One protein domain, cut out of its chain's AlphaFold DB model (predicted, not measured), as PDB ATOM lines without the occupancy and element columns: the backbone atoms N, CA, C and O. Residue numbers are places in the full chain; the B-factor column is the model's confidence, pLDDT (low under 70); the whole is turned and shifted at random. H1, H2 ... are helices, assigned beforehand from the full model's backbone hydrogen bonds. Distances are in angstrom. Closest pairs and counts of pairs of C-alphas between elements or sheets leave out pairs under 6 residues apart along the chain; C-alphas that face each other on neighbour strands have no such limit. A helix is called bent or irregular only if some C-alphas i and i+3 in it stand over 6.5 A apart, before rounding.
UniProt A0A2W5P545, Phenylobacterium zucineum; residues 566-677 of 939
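What this domain is: This is residues 566 to 677 of the 939 residues of a protein of Phenylobacterium zucineum (UniProt A0A2W5P545). One long helix, H1, makes the longest axis; H3 folds back along its later part, and the helical hairpin of H4 and H5 crosses its earlier part on a steep slant. The short H2 sits at the turn between H1 and H3, at the far end of the model. The printed part has 112 residues with five named helices, H1 to H5 in order along the chain, and no named strand; the class is all helix. It is only just compact, close to loose, with a radius of gyration of the C-alphas of 15.9 A. The outline is only just flat, with spans of 55 by 32 by 17 A.

Where its parts are: H1, residues 566 to 597, is the longest helix, 46.2 A from C-alpha 566 at (148.841, 177.122, 89.840) to C-alpha 597 at (154.340, 133.614, 104.457). H2 is residues 599 to 604, 8.5 A. H3, residues 611 to 629, measures 26.8 A. H4, residues 636 to 649, measures 20.4 A. H5, residues 655 to 671, measures 24.2 A and ends with C-alpha 671 at (160.405, 154.027, 112.715). H5 is only just irregular, with C-alphas 658 and 661 7.0 A apart, and has a kink of 29 degrees near residue 662.

How they stand to each other: H1 and H5 are the hubs, touching three helices each. H1 touches H3 at a shallow tilt of 31 degrees, opposite ways; their closest C-alphas, of Phe 592 and Leu 618, are 5.5 A apart. With residues 570 to 577 alone H1 touches H4, only just about perpendicular at 71 degrees, the closest C-alphas being those of Gly 573 and Ala 646 at 4.1 A. With residues 573 to 585 alone it touches H5 at a steep tilt of 63 degrees, the same way; the C-alphas of Val 577 and Ala 655 come closest, 5.2 A. H4 and H5 form a hairpin at a shallow tilt of 9 degrees, opposite ways, with closest C-alphas Ala 645 and Ala 658 at 4.9 A. Residues 620 to 624 of H3 touch residues 666 to 671 of H5 at a steep tilt of 69 degrees, only just short of perpendicular; the C-alphas of Ala 624 and Leu 666 are closest, 6.5 A. H3 and H4 are apart. H2 is close to H1 but not clearly touching, with the C-alphas of Leu 595 and Ile 602 closest at 7.7 A. In H1, H2 and H3 every O i to N i+4 pair is within hydrogen-bond range; in H4 9 of 10 are, in H5 10 of 13.

The domain as a whole: The C-alphas of Pro 566 and Ala 604 are the two farthest apart, 55.1 A. The printed part has no cut and no long link. Mean pLDDT of the printed part is 80.9; residues 566 to 567, 629 to 636 and 672 to 677 are under 70.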
ATOM      1  N   PRO A 566     147.725 177.826  89.207       61.50
ATOM      2  CA  PRO A 566     148.841 177.122  89.840       61.50
ATOM      3  C   PRO A 566     148.429 176.239  91.027       61.50
ATOM      4  O   PRO A 566     149.092 175.231  91.292       61.50
ATOM      5  N   SER A 567     147.345 176.580  91.734       67.44
ATOM      6  CA  SER A 567     146.827 175.804  92.866       67.44
ATOM      7  C   SER A 567     146.251 174.461  92.409       67.44
ATOM      8  O   SER A 567     146.634 173.423  92.953       67.44
ATOM      9  N   VAL A 568     145.454 174.459  91.334       71.56
ATOM     10  CA  VAL A 568     144.914 173.248  90.689       71.56
ATOM     11  C   VAL A 568     146.050 172.359  90.181       71.56
ATOM     12  O   VAL A 568     146.052 171.150  90.405       71.56
ATOM     13  N   SER A 569     147.084 172.951  89.579       73.62
ATOM     14  CA  SER A 569     148.261 172.204  89.111       73.62
ATOM     15  C   SER A 569     149.030 171.534  90.264       73.62
ATOM     16  O   SER A 569     149.440 170.374  90.157       73.62
ATOM     17  N   ALA A 570     149.197 172.230  91.394       75.50
ATOM     18  CA  ALA A 570     149.828 171.675  92.593       75.50
ATOM     19  C   ALA A 570     148.975 170.574  93.248       75.50
ATOM     20  O   ALA A 570     149.514 169.554  93.678       75.50
ATOM     21  N   MET A 571     147.655 170.756  93.285       78.69
ATOM     22  CA  MET A 571     146.673 169.798  93.794       78.69
ATOM     23  C   MET A 571     146.656 168.499  92.970       78.69
ATOM     24  O   MET A 571     146.795 167.413  93.534       78.69
ATOM     25  N   ILE A 572     146.598 168.593  91.634       82.81
ATOM     26  CA  ILE A 572     146.729 167.435  90.732       82.81
ATOM     27  C   ILE A 572     148.059 166.713  90.996       82.81
ATOM     28  O   ILE A 572     148.091 165.485  91.111       82.81
ATOM     29  N   GLY A 573     149.152 167.466  91.168       83.62
ATOM     30  CA  GLY A 573     150.448 166.927  91.576       83.62
ATOM     31  C   GLY A 573     150.383 166.131  92.885       83.62
ATOM     32  O   GLY A 573     150.860 164.995  92.924       83.62
ATOM     33  N   ARG A 574     149.765 166.678  93.945       82.75
ATOM     34  CA  ARG A 574     149.610 166.003  95.251       82.75
ATOM     35  C   ARG A 574     148.781 164.728  95.134       82.75
ATOM     36  O   ARG A 574     149.236 163.683  95.598       82.75
ATOM     37  N   ALA A 575     147.636 164.771  94.455       84.56
ATOM     38  CA  ALA A 575     146.764 163.612  94.269       84.56
ATOM     39  C   ALA A 575     147.459 162.468  93.502       84.56
ATOM     40  O   ALA A 575     147.417 161.311  93.935       84.56
ATOM     41  N   LYS A 576     148.177 162.780  92.409       87.62
ATOM     42  CA  LYS A 576     148.955 161.785  91.647       87.62
ATOM     43  C   LYS A 576     150.082 161.171  92.488       87.62
ATOM     44  O   LYS A 576     150.305 159.960  92.414       87.62
ATOM     45  N   VAL A 577     150.760 161.962  93.330       88.12
ATOM     46  CA  VAL A 577     151.756 161.442  94.286       88.12
ATOM     47  C   VAL A 577     151.099 160.557  95.346       88.12
ATOM     48  O   VAL A 577     151.579 159.448  95.561       88.12
ATOM     49  N   ALA A 578     149.992 160.976  95.966       85.00
ATOM     50  CA  ALA A 578     149.292 160.199  96.993       85.00
ATOM     51  C   ALA A 578     148.831 158.824  96.466       85.00
ATOM     52  O   ALA A 578     149.076 157.795  97.104       85.00
ATOM     53  N   ALA A 579     148.260 158.780  95.258       86.50
ATOM     54  CA  ALA A 579     147.899 157.532  94.588       86.50
ATOM     55  C   ALA A 579     149.127 156.635  94.329       86.50
ATOM     56  O   ALA A 579     149.077 155.422  94.558       86.50
ATOM     57  N   ALA A 580     150.258 157.214  93.910       88.31
ATOM     58  CA  ALA A 580     151.509 156.482  93.703       88.31
ATOM     59  C   ALA A 580     152.134 155.964  95.017       88.31
ATOM     60  O   ALA A 580     152.628 154.833  95.046       88.31
ATOM     61  N   VAL A 581     152.066 156.738  96.108       88.56
ATOM     62  CA  VAL A 581     152.472 156.331  97.466       88.56
ATOM     63  C   VAL A 581     151.647 155.125  97.913       88.56
ATOM     64  O   VAL A 581     152.214 154.061  98.170       88.56
ATOM     65  N   LYS A 582     150.310 155.242  97.906       87.75
ATOM     66  CA  LYS A 582     149.382 154.168  98.301       87.75
ATOM     67  C   LYS A 582     149.596 152.893  97.480       87.75
ATOM     68  O   LYS A 582     149.690 151.804  98.044       87.75
ATOM     69  N   ARG A 583     149.740 153.016  96.155       88.50
ATOM     70  CA  ARG A 583     150.000 151.880  95.252       88.50
ATOM     71  C   ARG A 583     151.327 151.186  95.555       88.50
ATOM     72  O   ARG A 583     151.383 149.959  95.529       88.50
ATOM     73  N   THR A 584     152.378 151.955  95.837       90.25
ATOM     74  CA  THR A 584     153.705 151.407  96.151       90.25
ATOM     75  C   THR A 584     153.687 150.695  97.500       90.25
ATOM     76  O   THR A 584     154.057 149.529  97.559       90.25
ATOM     77  N   LEU A 585     153.136 151.314  98.548       89.69
ATOM     78  CA  LEU A 585     152.982 150.690  99.870       89.69
ATOM     79  C   LEU A 585     152.117 149.420  99.823       89.69
ATOM     80  O   LEU A 585     152.459 148.413 100.439       89.69
ATOM     81  N   ALA A 586     151.035 149.411  99.039       90.31
ATOM     82  CA  ALA A 586     150.199 148.225  98.847       90.31
ATOM     83  C   ALA A 586     150.882 147.117  98.016       90.31
ATOM     84  O   ALA A 586     150.503 145.946  98.130       90.31
ATOM     85  N   LYS A 587     151.859 147.458  97.165       92.81
ATOM     86  CA  LYS A 587     152.709 146.492  96.452       92.81
ATOM     87  C   LYS A 587     153.777 145.920  97.384       92.81
ATOM     88  O   LYS A 587     153.911 144.701  97.451       92.81
ATOM     89  N   ASP A 588     154.468 146.777  98.130       90.69
ATOM     90  CA  ASP A 588     155.500 146.391  99.096       90.69
ATOM     91  C   ASP A 588     154.890 145.513 100.203       90.69
ATOM     92  O   ASP A 588     155.379 144.413 100.451       90.69
ATOM     93  N   THR A 589     153.729 145.891 100.755       91.81
ATOM     94  CA  THR A 589     152.968 145.070 101.719       91.81
ATOM     95  C   THR A 589     152.658 143.676 101.166       91.81
ATOM     96  O   THR A 589     152.804 142.685 101.879       91.81
ATOM     97  N   ARG A 590     152.244 143.561  99.893       93.94
ATOM     98  CA  ARG A 590     151.990 142.258  99.249       93.94
ATOM     99  C   ARG A 590     153.272 141.438  99.098       93.94
ATOM    100  O   ARG A 590     153.256 140.256  99.433       93.94
ATOM    101  N   LEU A 591     154.359 142.068  98.655       93.31
ATOM    102  CA  LEU A 591     155.674 141.446  98.488       93.31
ATOM    103  C   LEU A 591     156.226 140.923  99.822       93.31
ATOM    104  O   LEU A 591     156.507 139.733  99.938       93.31
ATOM    105  N   PHE A 592     156.324 141.767 100.853       89.81
ATOM    106  CA  PHE A 592     156.841 141.351 102.159       89.81
ATOM    107  C   PHE A 592     155.925 140.331 102.849       89.81
ATOM    108  O   PHE A 592     156.416 139.395 103.470       89.81
ATOM    109  N   ASN A 593     154.604 140.411 102.657       93.25
ATOM    110  CA  ASN A 593     153.676 139.378 103.121       93.25
ATOM    111  C   ASN A 593     153.898 138.027 102.416       93.25
ATOM    112  O   ASN A 593     153.767 136.991 103.059       93.25
ATOM    113  N   GLN A 594     154.262 138.010 101.128       93.06
ATOM    114  CA  GLN A 594     154.659 136.777 100.436       93.06
ATOM    115  C   GLN A 594     156.015 136.247 100.926       93.06
ATOM    116  O   GLN A 594     156.130 135.041 101.129       93.06
ATOM    117  N   LEU A 595     157.001 137.121 101.161       89.50
ATOM    118  CA  LEU A 595     158.312 136.738 101.704       89.50
ATOM    119  C   LEU A 595     158.204 136.142 103.116       89.50
ATOM    120  O   LEU A 595     158.854 135.143 103.398       89.50
ATOM    121  N   VAL A 596     157.354 136.709 103.980       88.50
ATOM    122  CA  VAL A 596     157.100 136.189 105.335       88.50
ATOM    123  C   VAL A 596     156.297 134.886 105.287       88.50
ATOM    124  O   VAL A 596     156.699 133.906 105.905       88.50
ATOM    125  N   LYS A 597     155.194 134.822 104.522       90.75
ATOM    126  CA  LYS A 597     154.340 133.614 104.457       90.75
ATOM    127  C   LYS A 597     155.020 132.392 103.837       90.75
ATOM    128  O   LYS A 597     154.621 131.278 104.147       90.75
ATOM    129  N   ASN A 598     155.992 132.589 102.949       90.62
ATOM    130  CA  ASN A 598     156.689 131.505 102.249       90.62
ATOM    131  C   ASN A 598     158.164 131.395 102.669       90.62
ATOM    132  O   ASN A 598     158.957 130.825 101.920       90.62
ATOM    133  N   ALA A 599     158.543 131.946 103.830       85.88
ATOM    134  CA  ALA A 599     159.939 132.033 104.261       85.88
ATOM    135  C   ALA A 599     160.646 130.668 104.238       85.88
ATOM    136  O   ALA A 599     161.697 130.537 103.614       85.88
ATOM    137  N   ASP A 600     160.018 129.632 104.806       85.56
ATOM    138  CA  ASP A 600     160.575 128.273 104.852       85.56
ATOM    139  C   ASP A 600     160.795 127.677 103.450       85.56
ATOM    140  O   ASP A 600     161.817 127.047 103.193       85.56
ATOM    141  N   ALA A 601     159.871 127.913 102.512       85.06
ATOM    142  CA  ALA A 601     159.976 127.419 101.138       85.06
ATOM    143  C   ALA A 601     161.046 128.170 100.322       85.06
ATOM    144  O   ALA A 601     161.739 127.570  99.499       85.06
ATOM    145  N   ILE A 602     161.198 129.476 100.556       84.50
ATOM    146  CA  ILE A 602     162.208 130.314  99.894       84.50
ATOM    147  C   ILE A 602     163.613 129.981 100.422       84.50
ATOM    148  O   ILE A 602     164.554 129.883  99.628       84.50
ATOM    149  N   GLU A 603     163.750 129.747 101.729       86.19
ATOM    150  CA  GLU A 603     165.006 129.332 102.364       86.19
ATOM    151  C   GLU A 603     165.397 127.891 102.009       86.19
ATOM    152  O   GLU A 603     166.559 127.636 101.694       86.19
ATOM    153  N   ALA A 604     164.434 126.966 101.917       81.69
ATOM    154  CA  ALA A 604     164.666 125.622 101.377       81.69
ATOM    155  C   ALA A 604     165.155 125.638  99.911       81.69
ATOM    156  O   ALA A 604     165.815 124.699  99.465       81.69
ATOM    157  N   GLY A 605     164.880 126.718  99.170       84.31
ATOM    158  CA  GLY A 605     165.441 126.992  97.844       84.31
ATOM    159  C   GLY A 605     166.893 127.500  97.838       84.31
ATOM    160  O   GLY A 605     167.411 127.799  96.766       84.31
ATOM    161  N   GLY A 606     167.547 127.619  99.001       82.25
ATOM    162  CA  GLY A 606     168.932 128.089  99.141       82.25
ATOM    163  C   GLY A 606     169.094 129.608  99.273       82.25
ATOM    164  O   GLY A 606     170.220 130.105  99.234       82.25
ATOM    165  N   ASN A 607     168.002 130.360  99.431       88.56
ATOM    166  CA  ASN A 607     168.050 131.803  99.679       88.56
ATOM    167  C   ASN A 607     168.193 132.082 101.183       88.56
ATOM    168  O   ASN A 607     167.599 131.384 101.994       88.56
ATOM    169  N   ALA A 608     168.903 133.141 101.573       88.44
ATOM    170  CA  ALA A 608     168.921 133.604 102.962       88.44
ATOM    171  C   ALA A 608     167.957 134.790 103.129       88.44
ATOM    172  O   ALA A 608     168.177 135.848 102.536       88.44
ATOM    173  N   LEU A 609     166.897 134.630 103.929       85.12
ATOM    174  CA  LEU A 609     165.966 135.713 104.252       85.12
ATOM    175  C   LEU A 609     166.238 136.273 105.651       85.12
ATOM    176  O   LEU A 609     166.317 135.544 106.635       85.12
ATOM    177  N   ALA A 610     166.291 137.599 105.765       88.19
ATOM    178  CA  ALA A 610     166.262 138.276 107.057       88.19
ATOM    179  C   ALA A 610     164.811 138.311 107.576       88.19
ATOM    180  O   ALA A 610     164.106 139.301 107.378       88.19
ATOM    181  N   ARG A 611     164.345 137.203 108.180       83.00
ATOM    182  CA  ARG A 611     162.947 137.016 108.623       83.00
ATOM    183  C   ARG A 611     162.430 138.191 109.456       83.00
ATOM    184  O   ARG A 611     161.442 138.812 109.066       83.00
ATOM    185  N   ASP A 612     163.154 138.562 110.510       78.00
ATOM    186  CA  ASP A 612     162.760 139.641 111.426       78.00
ATOM    187  C   ASP A 612     162.699 141.003 110.722       78.00
ATOM    188  O   ASP A 612     161.752 141.763 110.911       78.00
ATOM    189  N   ALA A 613     163.659 141.295 109.837       79.19
ATOM    190  CA  ALA A 613     163.676 142.534 109.062       79.19
ATOM    191  C   ALA A 613     162.519 142.598 108.048       79.19
ATOM    192  O   ALA A 613     161.900 143.649 107.883       79.19
ATOM    193  N   ASN A 614     162.179 141.477 107.403       85.06
ATOM    194  CA  ASN A 614     161.028 141.378 106.501       85.06
ATOM    195  C   ASN A 614     159.698 141.525 107.260       85.06
ATOM    196  O   ASN A 614     158.775 142.169 106.758       85.06
ATOM    197  N   GLN A 615     159.596 140.967 108.469       80.88
ATOM    198  CA  GLN A 615     158.417 141.088 109.327       80.88
ATOM    199  C   GLN A 615     158.253 142.511 109.881       80.88
ATOM    200  O   GLN A 615     157.159 143.071 109.796       80.88
ATOM    201  N   ALA A 616     159.336 143.133 110.358       77.31
ATOM    202  CA  ALA A 616     159.349 144.537 110.765       77.31
ATOM    203  C   ALA A 616     158.972 145.460 109.596       77.31
ATOM    204  O   ALA A 616     158.134 146.349 109.749       77.31
ATOM    205  N   ARG A 617     159.507 145.204 108.392       82.81
ATOM    206  CA  ARG A 617     159.166 145.981 107.195       82.81
ATOM    207  C   ARG A 617     157.711 145.806 106.768       82.81
ATOM    208  O   ARG A 617     157.079 146.785 106.388       82.81
ATOM    209  N   LEU A 618     157.160 144.597 106.881       87.25
ATOM    210  CA  LEU A 618     155.743 144.337 106.632       87.25
ATOM    211  C   LEU A 618     154.833 145.080 107.621       87.25
ATOM    212  O   LEU A 618     153.812 145.626 107.209       87.25
ATOM    213  N   ALA A 619     155.185 145.105 108.909       81.00
ATOM    214  CA  ALA A 619     154.438 145.850 109.921       81.00
ATOM    215  C   ALA A 619     154.472 147.362 109.639       81.00
ATOM    216  O   ALA A 619     153.425 148.010 109.601       81.00
ATOM    217  N   LEU A 620     155.660 147.895 109.338       80.25
ATOM    218  CA  LEU A 620     155.867 149.294 108.976       80.25
ATOM    219  C   LEU A 620     155.082 149.699 107.721       80.25
ATOM    220  O   LEU A 620     154.423 150.733 107.717       80.25
ATOM    221  N   ASP A 621     155.113 148.882 106.665       84.25
ATOM    222  CA  ASP A 621     154.426 149.189 105.407       84.25
ATOM    223  C   ASP A 621     152.898 149.097 105.531       84.25
ATOM    224  O   ASP A 621     152.191 149.857 104.868       84.25
ATOM    225  N   ARG A 622     152.378 148.244 106.428       85.00
ATOM    226  CA  ARG A 622     150.951 148.229 106.797       85.00
ATOM    227  C   ARG A 622     150.548 149.507 107.536       85.00
ATOM    228  O   ARG A 622     149.575 150.137 107.130       85.00
ATOM    229  N   ALA A 623     151.312 149.918 108.551       80.94
ATOM    230  CA  ALA A 623     151.061 151.162 109.284       80.94
ATOM    231  C   ALA A 623     151.152 152.393 108.361       80.94
ATOM    232  O   ALA A 623     150.260 153.239 108.349       80.94
ATOM    233  N   ALA A 624     152.175 152.451 107.503       82.06
ATOM    234  CA  ALA A 624     152.335 153.495 106.495       82.06
ATOM    235  C   ALA A 624     151.161 153.532 105.502       82.06
ATOM    236  O   ALA A 624     150.688 154.612 105.148       82.06
ATOM    237  N   LEU A 625     150.664 152.373 105.057       83.00
ATOM    238  CA  LEU A 625     149.505 152.294 104.166       83.00
ATOM    239  C   LEU A 625     148.225 152.809 104.841       83.00
ATOM    240  O   LEU A 625     147.427 153.472 104.180       83.00
ATOM    241  N   GLU A 626     148.041 152.547 106.136       79.88
ATOM    242  CA  GLU A 626     146.903 153.051 106.911       79.88
ATOM    243  C   GLU A 626     146.964 154.577 107.098       79.88
ATOM    244  O   GLU A 626     145.985 155.270 106.814       79.88
ATOM    245  N   VAL A 627     148.125 155.118 107.487       77.00
ATOM    246  CA  VAL A 627     148.353 156.571 107.623       77.00
ATOM    247  C   VAL A 627     148.148 157.288 106.282       77.00
ATOM    248  O   VAL A 627     147.453 158.303 106.218       77.00
ATOM    249  N   ALA A 628     148.672 156.727 105.187       76.81
ATOM    250  CA  ALA A 628     148.469 157.263 103.841       76.81
ATOM    251  C   ALA A 628     147.002 157.174 103.376       76.81
ATOM    252  O   ALA A 628     146.540 158.051 102.648       76.81
ATOM    253  N   ALA A 629     146.251 156.147 103.793       67.69
ATOM    254  CA  ALA A 629     144.826 156.016 103.484       67.69
ATOM    255  C   ALA A 629     143.944 157.000 104.274       67.69
ATOM    256  O   ALA A 629     142.915 157.426 103.756       67.69
ATOM    257  N   LYS A 630     144.365 157.391 105.485       64.19
ATOM    258  CA  LYS A 630     143.705 158.398 106.338       64.19
ATOM    259  C   LYS A 630     144.107 159.848 106.009       64.19
ATOM    260  O   LYS A 630     143.688 160.765 106.702       64.19
ATOM    261  N   LEU A 631     144.883 160.055 104.938       59.22
ATOM    262  CA  LEU A 631     145.256 161.363 104.370       59.22
ATOM    263  C   LEU A 631     146.024 162.304 105.320       59.22
ATOM    264  O   LEU A 631     146.102 163.509 105.088       59.22
ATOM    265  N   ALA A 632     146.694 161.745 106.329       53.44
ATOM    266  CA  ALA A 632     147.552 162.466 107.272       53.44
ATOM    267  C   ALA A 632     148.919 162.873 106.662       53.44
ATOM    268  O   ALA A 632     149.966 162.747 107.288       53.44
ATOM    269  N   LEU A 633     148.929 163.331 105.404       59.34
ATOM    270  CA  LEU A 633     150.141 163.665 104.639       59.34
ATOM    271  C   LEU A 633     150.327 165.182 104.432       59.34
ATOM    272  O   LEU A 633     151.072 165.590 103.543       59.34
ATOM    273  N   ARG A 634     149.617 166.021 105.201       60.50
ATOM    274  CA  ARG A 634     149.535 167.484 105.001       60.50
ATOM    275  C   ARG A 634     150.420 168.313 105.940       60.50
ATOM    276  O   ARG A 634     150.714 169.461 105.622       60.50
ATOM    277  N   HIS A 635     150.866 167.746 107.059       58.41
ATOM    278  CA  HIS A 635     151.582 168.475 108.111       58.41
ATOM    279  C   HIS A 635     152.957 167.864 108.420       58.41
ATOM    280  O   HIS A 635     153.251 166.724 108.051       58.41
ATOM    281  N   GLY A 636     153.817 168.663 109.058       69.06
ATOM    282  CA  GLY A 636     155.180 168.273 109.414       69.06
ATOM    283  C   GLY A 636     156.067 167.896 108.213       69.06
ATOM    284  O   GLY A 636     155.766 168.256 107.068       69.06
ATOM    285  N   PRO A 637     157.149 167.126 108.448       72.56
ATOM    286  CA  PRO A 637     158.112 166.736 107.410       72.56
ATOM    287  C   PRO A 637     157.496 165.959 106.234       72.56
ATOM    288  O   PRO A 637     158.015 165.989 105.116       72.56
ATOM    289  N   ILE A 638     156.380 165.260 106.467       76.88
ATOM    290  CA  ILE A 638     155.660 164.502 105.437       76.88
ATOM    291  C   ILE A 638     154.899 165.453 104.498       76.88
ATOM    292  O   ILE A 638     154.933 165.254 103.282       76.88
ATOM    293  N   GLY A 639     154.289 166.517 105.036       74.81
ATOM    294  CA  GLY A 639     153.654 167.582 104.252       74.81
ATOM    295  C   GLY A 639     154.633 168.308 103.329       74.81
ATOM    296  O   GLY A 639     154.359 168.485 102.141       74.81
ATOM    297  N   GLU A 640     155.822 168.646 103.834       78.25
ATOM    298  CA  GLU A 640     156.890 169.250 103.025       78.25
ATOM    299  C   GLU A 640     157.377 168.304 101.915       78.25
ATOM    300  O   GLU A 640     157.509 168.709 100.754       78.25
ATOM    301  N   ALA A 641     157.576 167.019 102.235       82.25
ATOM    302  CA  ALA A 641     157.944 166.002 101.252       82.25
ATOM    303  C   ALA A 641     156.866 165.830 100.163       82.25
ATOM    304  O   ALA A 641     157.206 165.692  98.983       82.25
ATOM    305  N   MET A 642     155.581 165.879 100.531       82.00
ATOM    306  CA  MET A 642     154.452 165.844  99.595       82.00
ATOM    307  C   MET A 642     154.401 167.079  98.695       82.00
ATOM    308  O   MET A 642     154.263 166.932  97.481       82.00
ATOM    309  N   ALA A 643     154.566 168.284  99.246       82.12
ATOM    310  CA  ALA A 643     154.600 169.520  98.464       82.12
ATOM    311  C   ALA A 643     155.766 169.517  97.455       82.12
ATOM    312  O   ALA A 643     155.574 169.798  96.268       82.12
ATOM    313  N   GLY A 644     156.960 169.103  97.892       84.56
ATOM    314  CA  GLY A 644     158.134 168.952  97.028       84.56
ATOM    315  C   GLY A 644     158.004 167.834  95.982       84.56
ATOM    316  O   GLY A 644     158.579 167.930  94.897       84.56
ATOM    317  N   ALA A 645     157.245 166.773  96.262       86.31
ATOM    318  CA  ALA A 645     156.918 165.737  95.282       86.31
ATOM    319  C   ALA A 645     155.890 166.225  94.249       86.31
ATOM    320  O   ALA A 645     156.106 166.062  93.048       86.31
ATOM    321  N   ALA A 646     154.822 166.889  94.692       84.56
ATOM    322  CA  ALA A 646     153.784 167.449  93.830       84.56
ATOM    323  C   ALA A 646     154.340 168.490  92.850       84.56
ATOM    324  O   ALA A 646     154.058 168.423  91.655       84.56
ATOM    325  N   ALA A 647     155.212 169.387  93.325       84.62
ATOM    326  CA  ALA A 647     155.883 170.377  92.483       84.62
ATOM    327  C   ALA A 647     156.795 169.752  91.408       84.62
ATOM    328  O   ALA A 647     157.041 170.377  90.377       84.62
ATOM    329  N   ARG A 648     157.303 168.529  91.622       85.88
ATOM    330  CA  ARG A 648     158.069 167.780  90.611       85.88
ATOM    331  C   ARG A 648     157.162 167.071  89.607       85.88
ATOM    332  O   ARG A 648     157.457 167.109  88.417       85.88
ATOM    333  N   VAL A 649     156.025 166.523  90.046       86.38
ATOM    334  CA  VAL A 649     155.003 165.967  89.134       86.38
ATOM    335  C   VAL A 649     154.403 167.051  88.237       86.38
ATOM    336  O   VAL A 649     154.296 166.842  87.033       86.38
ATOM    337  N   ALA A 650     154.122 168.242  88.772       81.81
ATOM    338  CA  ALA A 650     153.678 169.395  87.981       81.81
ATOM    339  C   ALA A 650     154.722 169.859  86.937       81.81
ATOM    340  O   ALA A 650     154.363 170.446  85.922       81.81
ATOM    341  N   LYS A 651     156.011 169.556  87.151       83.25
ATOM    342  CA  LYS A 651     157.111 169.777  86.191       83.25
ATOM    343  C   LYS A 651     157.347 168.591  85.237       83.25
ATOM    344  O   LYS A 651     158.315 168.614  84.481       83.25
ATOM    345  N   GLY A 652     156.495 167.565  85.270       83.81
ATOM    346  CA  GLY A 652     156.560 166.398  84.386       83.81
ATOM    347  C   GLY A 652     157.331 165.185  84.925       83.81
ATOM    348  O   GLY A 652     157.539 164.232  84.175       83.81
ATOM    349  N   GLU A 653     157.756 165.161  86.196       88.00
ATOM    350  CA  GLU A 653     158.333 163.939  86.782       88.00
ATOM    351  C   GLU A 653     157.250 162.859  86.972       88.00
ATOM    352  O   GLU A 653     156.149 163.128  87.454       88.00
ATOM    353  N   ALA A 654     157.567 161.602  86.649       88.31
ATOM    354  CA  ALA A 654     156.656 160.484  86.877       88.31
ATOM    355  C   ALA A 654     156.317 160.331  88.375       88.31
ATOM    356  O   ALA A 654     157.209 160.160  89.210       88.31
ATOM    357  N   ALA A 655     155.023 160.298  88.715       85.81
ATOM    358  CA  ALA A 655     154.542 160.274  90.103       85.81
ATOM    359  C   ALA A 655     155.138 159.143  90.968       85.81
ATOM    360  O   ALA A 655     155.379 159.336  92.157       85.81
ATOM    361  N   GLY A 656     155.453 157.982  90.377       85.62
ATOM    362  CA  GLY A 656     156.114 156.871  91.076       85.62
ATOM    363  C   GLY A 656     157.577 157.126  91.473       85.62
ATOM    364  O   GLY A 656     158.062 156.514  92.424       85.62
ATOM    365  N   LEU A 657     158.287 158.026  90.785       87.06
ATOM    366  CA  LEU A 657     159.611 158.506  91.205       87.06
ATOM    367  C   LEU A 657     159.458 159.602  92.264       87.06
ATOM    368  O   LEU A 657     160.088 159.533  93.323       87.06
ATOM    369  N   ALA A 658     158.526 160.532  92.035       88.00
ATOM    370  CA  ALA A 658     158.217 161.612  92.962       88.00
ATOM    371  C   ALA A 658     157.742 161.118  94.342       88.00
ATOM    372  O   ALA A 658     158.095 161.736  95.344       88.00
ATOM    373  N   ALA A 659     157.045 159.981  94.414       88.44
ATOM    374  CA  ALA A 659     156.575 159.350  95.650       88.44
ATOM    375  C   ALA A 659     157.680 158.751  96.545       88.44
ATOM    376  O   ALA A 659     157.456 158.568  97.743       88.44
ATOM    377  N   ARG A 660     158.876 158.434  96.017       90.06
ATOM    378  CA  ARG A 660     159.915 157.717  96.790       90.06
ATOM    379  C   ARG A 660     160.387 158.467  98.049       90.06
ATOM    380  O   ARG A 660     160.451 157.820  99.095       90.06
ATOM    381  N   PRO A 661     160.678 159.786  98.015       87.44
ATOM    382  CA  PRO A 661     161.062 160.529  99.215       87.44
ATOM    383  C   PRO A 661     159.935 160.616 100.250       87.44
ATOM    384  O   PRO A 661     160.216 160.537 101.439       87.44
ATOM    385  N   VAL A 662     158.670 160.695  99.812       87.12
ATOM    386  CA  VAL A 662     157.498 160.707 100.710       87.12
ATOM    387  C   VAL A 662     157.392 159.389 101.473       87.12
ATOM    388  O   VAL A 662     157.263 159.391 102.693       87.12
ATOM    389  N   ILE A 663     157.521 158.255 100.775       88.75
ATOM    390  CA  ILE A 663     157.532 156.924 101.400       88.75
ATOM    391  C   ILE A 663     158.707 156.793 102.383       88.75
ATOM    392  O   ILE A 663     158.551 156.203 103.448       88.75
ATOM    393  N   GLY A 664     159.876 157.348 102.045       87.12
ATOM    394  CA  GLY A 664     161.036 157.387 102.939       87.12
ATOM    395  C   GLY A 664     160.786 158.203 104.212       87.12
ATOM    396  O   GLY A 664     161.091 157.726 105.300       87.12
ATOM    397  N   ALA A 665     160.188 159.391 104.086       83.50
ATOM    398  CA  ALA A 665     159.826 160.243 105.220       83.50
ATOM    399  C   ALA A 665     158.779 159.576 106.127       83.50
ATOM    400  O   ALA A 665     158.977 159.508 107.336       83.50
ATOM    401  N   LEU A 666     157.718 159.011 105.541       84.38
ATOM    402  CA  LEU A 666     156.650 158.309 106.259       84.38
ATOM    403  C   LEU A 666     157.169 157.080 107.025       84.38
ATOM    404  O   LEU A 666     156.830 156.893 108.190       84.38
ATOM    405  N   ARG A 667     158.028 156.268 106.394       85.31
ATOM    406  CA  ARG A 667     158.692 155.133 107.053       85.31
ATOM    407  C   ARG A 667     159.576 155.601 108.210       85.31
ATOM    408  O   ARG A 667     159.479 155.035 109.289       85.31
ATOM    409  N   LYS A 668     160.369 156.660 108.017       83.81
ATOM    410  CA  LYS A 668     161.256 157.203 109.057       83.81
ATOM    411  C   LYS A 668     160.488 157.771 110.261       83.81
ATOM    412  O   LYS A 668     160.928 157.555 111.382       83.81
ATOM    413  N   ALA A 669     159.369 158.465 110.042       76.44
ATOM    414  CA  ALA A 669     158.516 158.983 111.118       76.44
ATOM    415  C   ALA A 669     157.963 157.839 111.991       76.44
ATOM    416  O   ALA A 669     158.113 157.839 113.210       76.44
ATOM    417  N   LEU A 670     157.426 156.796 111.346       77.50
ATOM    418  CA  LEU A 670     156.919 155.601 112.027       77.50
ATOM    419  C   LEU A 670     158.032 154.782 112.716       77.50
ATOM    420  O   LEU A 670     157.823 154.280 113.816       77.50
ATOM    421  N   GLU A 671     159.221 154.668 112.110       75.62
ATOM    422  CA  GLU A 671     160.405 154.027 112.715       75.62
ATOM    423  C   GLU A 671     160.951 154.815 113.924       75.62
ATOM    424  O   GLU A 671     161.502 154.212 114.843       75.62
ATOM    425  N   ALA A 672     160.794 156.144 113.949       69.56
ATOM    426  CA  ALA A 672     161.224 157.002 115.055       69.56
ATOM    427  C   ALA A 672     160.304 156.930 116.289       69.56
ATOM    428  O   ALA A 672     160.649 157.480 117.333       69.56
ATOM    429  N   GLY A 673     159.146 156.268 116.180       57.00
ATOM    430  CA  GLY A 673     158.149 156.229 117.248       57.00
ATOM    431  C   GLY A 673     157.440 157.566 117.482       57.00
ATOM    432  O   GLY A 673     156.795 157.712 118.521       57.00
ATOM    433  N   GLU A 674     157.535 158.516 116.537       54.34
ATOM    434  CA  GLU A 674     156.672 159.706 116.507       54.34
ATOM    435  C   GLU A 674     155.228 159.211 116.580       54.34
ATOM    436  O   GLU A 674     154.816 158.341 115.797       54.34
ATOM    437  N   ARG A 675     154.486 159.666 117.595       49.41
ATOM    438  CA  ARG A 675     153.215 159.023 117.933       49.41
ATOM    439  C   ARG A 675     152.284 159.120 116.733       49.41
ATOM    440  O   ARG A 675     152.170 160.169 116.098       49.41
ATOM    441  N   LEU A 676     151.524 158.052 116.487       44.50
ATOM    442  CA  LEU A 676     150.392 158.104 115.559       44.50
ATOM    443  C   LEU A 676     149.469 159.290 115.883       44.50
ATOM    444  O   LEU A 676     148.869 159.830 114.968       44.50
ATOM    445  N   ASP A 677     149.422 159.737 117.140       41.38
ATOM    446  CA  ASP A 677     148.685 160.916 117.611       41.38
ATOM    447  C   ASP A 677     149.309 162.271 117.226       41.38
ATOM    448  O   ASP A 677     148.576 163.220 116.974       41.38
TER     449      ASP A 677